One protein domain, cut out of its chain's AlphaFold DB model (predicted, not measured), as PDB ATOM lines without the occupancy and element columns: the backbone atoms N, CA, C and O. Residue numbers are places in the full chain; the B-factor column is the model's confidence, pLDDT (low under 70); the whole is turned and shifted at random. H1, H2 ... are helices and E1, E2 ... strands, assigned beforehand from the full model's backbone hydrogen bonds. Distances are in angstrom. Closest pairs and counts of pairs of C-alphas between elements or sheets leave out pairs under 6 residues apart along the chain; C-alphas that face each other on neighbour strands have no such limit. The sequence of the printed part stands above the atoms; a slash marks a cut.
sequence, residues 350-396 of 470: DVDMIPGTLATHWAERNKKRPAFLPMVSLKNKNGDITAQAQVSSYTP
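AT A GLANCE: This is residues 350 to 396 of the 470 residues of the protein "Phage portal protein" of Escherichia coli (UniProt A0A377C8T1). This is a loose piece with little regular structure: two short helices, H1 and then H2, lead to one end, and a long stretch, residues 369 to 384, runs back to the other end, where it folds back into the short strand E1. The printed part has 47 residues, of which 15 are in named elements, mostly helix. The radius of gyration of the C-alphas is 12.2 A, and the spans are 38 by 25 by 17 A.

HOW THE PARTS SIT: H1, residues 356 to 363, and H2, residues 365 to 368, meet only through their tight link. H1 has 2 of 4 O i to N i+4 pairs within hydrogen-bond range; H2 is too short for such a pair. E1, residues 385 to 387, is apart from both helices and pairs with no named strand, but residues 378 to 379 pair with it, antiparallel.

IN THESE COORDINATES: H1 measures 10.7 A from C-alpha 356 at (144.721, 185.478, 138.305) to C-alpha 363. H2 measures 5.8 A. E1 measures 5.7 A and ends at C-alpha 387, (136.995, 170.306, 131.132).

THE WHOLE: The C-alphas of Lys 367 and Asn 382, the two farthest apart, are 37.6 A apart. The link H2 to E1 is long, with 16 residues. The printed part has no cut, and no printed residue is under 70 in pLDDT.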
ATOM      1  N   ASP A 350     145.490 176.281 128.973       81.56
ATOM      2  CA  ASP A 350     144.507 177.321 128.697       81.56
ATOM      3  C   ASP A 350     144.549 178.401 129.792       81.56
ATOM      4  O   ASP A 350     144.677 178.091 130.983       81.56
ATOM      5  N   VAL A 351     144.426 179.667 129.390       79.12
ATOM      6  CA  VAL A 351     144.435 180.827 130.294       79.12
ATOM      7  C   VAL A 351     143.278 180.734 131.291       79.12
ATOM      8  O   VAL A 351     143.454 181.062 132.466       79.12
ATOM      9  N   ASP A 352     142.132 180.192 130.872       80.69
ATOM     10  CA  ASP A 352     140.953 180.046 131.732       80.69
ATOM     11  C   ASP A 352     141.154 179.017 132.866       80.69
ATOM     12  O   ASP A 352     140.460 179.061 133.887       80.69
ATOM     13  N   MET A 353     142.134 178.110 132.739       79.75
ATOM     14  CA  MET A 353     142.490 177.132 133.781       79.75
ATOM     15  C   MET A 353     143.447 177.702 134.848       79.75
ATOM     16  O   MET A 353     143.691 177.041 135.867       79.75
ATOM     17  N   ILE A 354     143.970 178.923 134.650       81.06
ATOM     18  CA  ILE A 354     144.864 179.634 135.579       81.06
ATOM     19  C   ILE A 354     144.276 181.016 135.934       81.06
ATOM     20  O   ILE A 354     144.738 182.052 135.449       81.06
ATOM     21  N   PRO A 355     143.275 181.077 136.829       75.19
ATOM     22  CA  PRO A 355     142.741 182.347 137.313       75.19
ATOM     23  C   PRO A 355     143.798 183.166 138.076       75.19
ATOM     24  O   PRO A 355     144.707 182.618 138.697       75.19
ATOM     25  N   GLY A 356     143.653 184.494 138.058       72.94
ATOM     26  CA  GLY A 356     144.721 185.478 138.305       72.94
ATOM     27  C   GLY A 356     145.582 185.356 139.574       72.94
ATOM     28  O   GLY A 356     146.706 185.845 139.566       72.94
ATOM     29  N   THR A 357     145.139 184.691 140.646       72.75
ATOM     30  CA  THR A 357     145.998 184.416 141.820       72.75
ATOM     31  C   THR A 357     146.983 183.269 141.580       72.75
ATOM     32  O   THR A 357     148.084 183.269 142.127       72.75
ATOM     33  N   LEU A 358     146.614 182.307 140.732       78.88
ATOM     34  CA  LEU A 358     147.468 181.196 140.320       78.88
ATOM     35  C   LEU A 358     148.467 181.628 139.243       78.88
ATOM     36  O   LEU A 358     149.575 181.097 139.206       78.88
ATOM     37  N   ALA A 359     148.129 182.634 138.429       78.81
ATOM     38  CA  ALA A 359     148.997 183.146 137.367       78.81
ATOM     39  C   ALA A 359     150.369 183.602 137.893       78.81
ATOM     40  O   ALA A 359     151.389 183.348 137.257       78.81
ATOM     41  N   THR A 360     150.421 184.177 139.096       78.81
ATOM     42  CA  THR A 360     151.676 184.582 139.746       78.81
ATOM     43  C   THR A 360     152.581 183.385 140.054       78.81
ATOM     44  O   THR A 360     153.785 183.445 139.815       78.81
ATOM     45  N   HIS A 361     152.013 182.263 140.515       77.75
ATOM     46  CA  HIS A 361     152.775 181.035 140.776       77.75
ATOM     47  C   HIS A 361     153.342 180.418 139.489       77.75
ATOM     48  O   HIS A 361     154.441 179.864 139.504       77.75
ATOM     49  N   TRP A 362     152.618 180.553 138.377       79.00
ATOM     50  CA  TRP A 362     153.061 180.109 137.055       79.00
ATOM     51  C   TRP A 362     154.129 181.031 136.455       79.00
ATOM     52  O   TRP A 362     155.135 180.542 135.941       79.00
ATOM     53  N   ALA A 363     153.983 182.350 136.601       79.06
ATOM     54  CA  ALA A 363     154.966 183.337 136.147       79.06
ATOM     55  C   ALA A 363     156.315 183.214 136.882       79.06
ATOM     56  O   ALA A 363     157.379 183.443 136.307       79.06
ATOM     57  N   GLU A 364     156.293 182.820 138.157       79.38
ATOM     58  CA  GLU A 364     157.498 182.655 138.974       79.38
ATOM     59  C   GLU A 364     158.109 181.244 138.913       79.38
ATOM     60  O   GLU A 364     159.122 181.003 139.578       79.38
ATOM     61  N   ARG A 365     157.552 180.319 138.113       76.06
ATOM     62  CA  ARG A 365     157.995 178.912 138.008       76.06
ATOM     63  C   ARG A 365     159.513 178.782 137.871       76.06
ATOM     64  O   ARG A 365     160.143 178.068 138.648       76.06
ATOM     65  N   ASN A 366     160.099 179.510 136.922       71.12
ATOM     66  CA  ASN A 366     161.529 179.422 136.614       71.12
ATOM     67  C   ASN A 366     162.419 180.125 137.660       71.12
ATOM     68  O   ASN A 366     163.611 179.836 137.726       71.12
ATOM     69  N   LYS A 367     161.849 180.999 138.508       74.62
ATOM     70  CA  LYS A 367     162.572 181.753 139.550       74.62
ATOM     71  C   LYS A 367     162.530 181.070 140.918       74.62
ATOM     72  O   LYS A 367     163.568 180.910 141.548       74.62
ATOM     73  N   LYS A 368     161.340 180.678 141.389       76.94
ATOM     74  CA  LYS A 368     161.131 180.115 142.739       76.94
ATOM     75  C   LYS A 368     161.070 178.588 142.776       76.94
ATOM     76  O   LYS A 368     161.128 178.031 143.865       76.94
ATOM     77  N   ARG A 369     160.949 177.925 141.616       72.75
ATOM     78  CA  ARG A 369     160.875 176.456 141.476       72.75
ATOM     79  C   ARG A 369     159.929 175.807 142.511       72.75
ATOM     80  O   ARG A 369     160.375 174.994 143.320       72.75
ATOM     81  N   PRO A 370     158.636 176.193 142.538       75.50
ATOM     82  CA  PRO A 370     157.681 175.672 143.513       75.50
ATOM     83  C   PRO A 370     157.489 174.157 143.354       75.50
ATOM     84  O   PRO A 370     157.563 173.627 142.248       75.50
ATOM     85  N   ALA A 371     157.194 173.462 144.457       75.00
ATOM     86  CA  ALA A 371     157.029 172.005 144.469       75.00
ATOM     87  C   ALA A 371     155.845 171.502 143.616       75.00
ATOM     88  O   ALA A 371     155.856 170.359 143.166       75.00
ATOM     89  N   PHE A 372     154.827 172.338 143.387       76.81
ATOM     90  CA  PHE A 372     153.689 172.038 142.517       76.81
ATOM     91  C   PHE A 372     153.145 173.314 141.862       76.81
ATOM     92  O   PHE A 372     153.286 174.412 142.403       76.81
ATOM     93  N   LEU A 373     152.498 173.157 140.704       82.94
ATOM     94  CA  LEU A 373     151.807 174.228 139.985       82.94
ATOM     95  C   LEU A 373     150.292 173.977 140.050       82.94
ATOM     96  O   LEU A 373     149.826 172.987 139.483       82.94
ATOM     97  N   PRO A 374     149.511 174.816 140.756       81.88
ATOM     98  CA  PRO A 374     148.073 174.608 140.882       81.88
ATOM     99  C   PRO A 374     147.343 174.986 139.585       81.88
ATOM    100  O   PRO A 374     147.698 175.972 138.940       81.88
ATOM    101  N   MET A 375     146.288 174.243 139.244       82.81
ATOM    102  CA  MET A 375     145.373 174.525 138.128       82.81
ATOM    103  C   MET A 375     143.924 174.313 138.568       82.81
ATOM    104  O   MET A 375     143.667 173.567 139.517       82.81
ATOM    105  N   VAL A 376     142.976 174.933 137.864       84.19
ATOM    106  CA  VAL A 376     141.541 174.768 138.127       84.19
ATOM    107  C   VAL A 376     140.856 174.162 136.906       84.19
ATOM    108  O   VAL A 376     141.043 174.621 135.784       84.19
ATOM    109  N   SER A 377     140.051 173.120 137.122       83.12
ATOM    110  CA  SER A 377     139.187 172.561 136.077       83.12
ATOM    111  C   SER A 377     138.051 173.532 135.754       83.12
ATOM    112  O   SER A 377     137.455 174.109 136.668       83.12
ATOM    113  N   LEU A 378     137.703 173.665 134.474       79.75
ATOM    114  CA  LEU A 378     136.583 174.497 134.046       79.75
ATOM    115  C   LEU A 378     135.265 173.868 134.507       79.75
ATOM    116  O   LEU A 378     135.069 172.653 134.411       79.75
ATOM    117  N   LYS A 379     134.371 174.707 135.034       81.38
ATOM    118  CA  LYS A 379     133.064 174.300 135.550       81.38
ATOM    119  C   LYS A 379     131.956 175.060 134.839       81.38
ATOM    120  O   LYS A 379     132.070 176.262 134.607       81.38
ATOM    121  N   ASN A 380     130.856 174.374 134.547       76.19
ATOM    122  CA  ASN A 380     129.632 175.020 134.074       76.19
ATOM    123  C   ASN A 380     128.926 175.783 135.209       76.19
ATOM    124  O   ASN A 380     129.225 175.593 136.386       76.19
ATOM    125  N   LYS A 381     127.912 176.595 134.866       74.06
ATOM    126  CA  LYS A 381     127.069 177.335 135.834       74.06
ATOM    127  C   LYS A 381     126.421 176.454 136.922       74.06
ATOM    128  O   LYS A 381     126.045 176.980 137.962       74.06
ATOM    129  N   ASN A 382     126.335 175.140 136.702       75.25
ATOM    130  CA  ASN A 382     125.776 174.158 137.637       75.25
ATOM    131  C   ASN A 382     126.827 173.503 138.557       75.25
ATOM    132  O   ASN A 382     126.473 172.681 139.393       75.25
ATOM    133  N   GLY A 383     128.111 173.854 138.424       71.06
ATOM    134  CA  GLY A 383     129.197 173.316 139.252       71.06
ATOM    135  C   GLY A 383     129.839 172.023 138.736       71.06
ATOM    136  O   GLY A 383     130.883 171.632 139.262       71.06
ATOM    137  N   ASP A 384     129.280 171.408 137.691       78.19
ATOM    138  CA  ASP A 384     129.851 170.231 137.028       78.19
ATOM    139  C   ASP A 384     131.108 170.582 136.224       78.19
ATOM    140  O   ASP A 384     131.178 171.633 135.577       78.19
ATOM    141  N   ILE A 385     132.097 169.684 136.252       77.56
ATOM    142  CA  ILE A 385     133.365 169.830 135.528       77.56
ATOM    143  C   ILE A 385     133.114 169.601 134.033       77.56
ATOM    144  O   ILE A 385     132.727 168.506 133.632       77.56
ATOM    145  N   THR A 386     133.358 170.618 133.207       78.56
ATOM    146  CA  THR A 386     133.243 170.532 131.741       78.56
ATOM    147  C   THR A 386     134.546 170.174 131.057       78.56
ATOM    148  O   THR A 386     134.539 169.440 130.075       78.56
ATOM    149  N   ALA A 387     135.664 170.670 131.583       79.06
ATOM    150  CA  ALA A 387     136.995 170.306 131.132       79.06
ATOM    151  C   ALA A 387     137.900 170.150 132.350       79.06
ATOM    152  O   ALA A 387     138.047 171.067 133.163       79.06
ATOM    153  N   GLN A 388     138.486 168.967 132.494       81.56
ATOM    154  CA  GLN A 388     139.458 168.710 133.544       81.56
ATOM    155  C   GLN A 388     140.736 169.511 133.269       81.56
ATOM    156  O   GLN A 388     141.170 169.605 132.121       81.56
ATOM    157  N   ALA A 389     141.336 170.076 134.320       79.44
ATOM    158  CA  ALA A 389     142.639 170.717 134.217       79.44
ATOM    159  C   ALA A 389     143.679 169.707 133.713       79.44
ATOM    160  O   ALA A 389     143.957 168.705 134.375       79.44
ATOM    161  N   GLN A 390     144.237 169.976 132.537       83.06
ATOM    162  CA  GLN A 390     145.253 169.147 131.902       83.06
ATOM    163  C   GLN A 390     146.244 170.029 131.147       83.06
ATOM    164  O   GLN A 390     145.898 171.108 130.668       83.06
ATOM    165  N   VAL A 391     147.482 169.557 131.045       82.94
ATOM    166  CA  VAL A 391     148.504 170.189 130.210       82.94
ATOM    167  C   VAL A 391     148.271 169.755 128.766       82.94
ATOM    168  O   VAL A 391     148.252 168.558 128.488       82.94
ATOM    169  N   SER A 392     148.080 170.715 127.857       82.94
ATOM    170  CA  SER A 392     147.774 170.436 126.447       82.94
ATOM    171  C   SER A 392     148.999 169.936 125.687       82.94
ATOM    172  O   SER A 392     148.906 169.033 124.861       82.94
ATOM    173  N   SER A 393     150.148 170.555 125.933       84.12
ATOM    174  CA  SER A 393     151.437 170.175 125.366       84.12
ATOM    175  C   SER A 393     152.546 170.799 126.204       84.12
ATOM    176  O   SER A 393     152.289 171.598 127.102       84.12
ATOM    177  N   TYR A 394     153.786 170.430 125.930       84.31
ATOM    178  CA  TYR A 394     154.944 171.136 126.457       84.31
ATOM    179  C   TYR A 394     155.625 171.850 125.300       84.31
ATOM    180  O   TYR A 394     155.612 171.340 124.175       84.31
ATOM    181  N   THR A 395     156.227 173.009 125.562       81.19
ATOM    182  CA  THR A 395     157.151 173.600 124.594       81.19
ATOM    183  C   THR A 395     158.240 172.571 124.275       81.19
ATOM    184  O   THR A 395     158.764 171.931 125.199       81.19
ATOM    185  N   PRO A 396     158.528 172.330 122.982       78.56
ATOM    186  CA  PRO A 396     159.555 171.372 122.610       78.56
ATOM    187  C   PRO A 396     160.891 171.828 123.203       78.56
ATOM    188  O   PRO A 396     161.121 173.034 123.295       78.56
TER     189      PRO A 396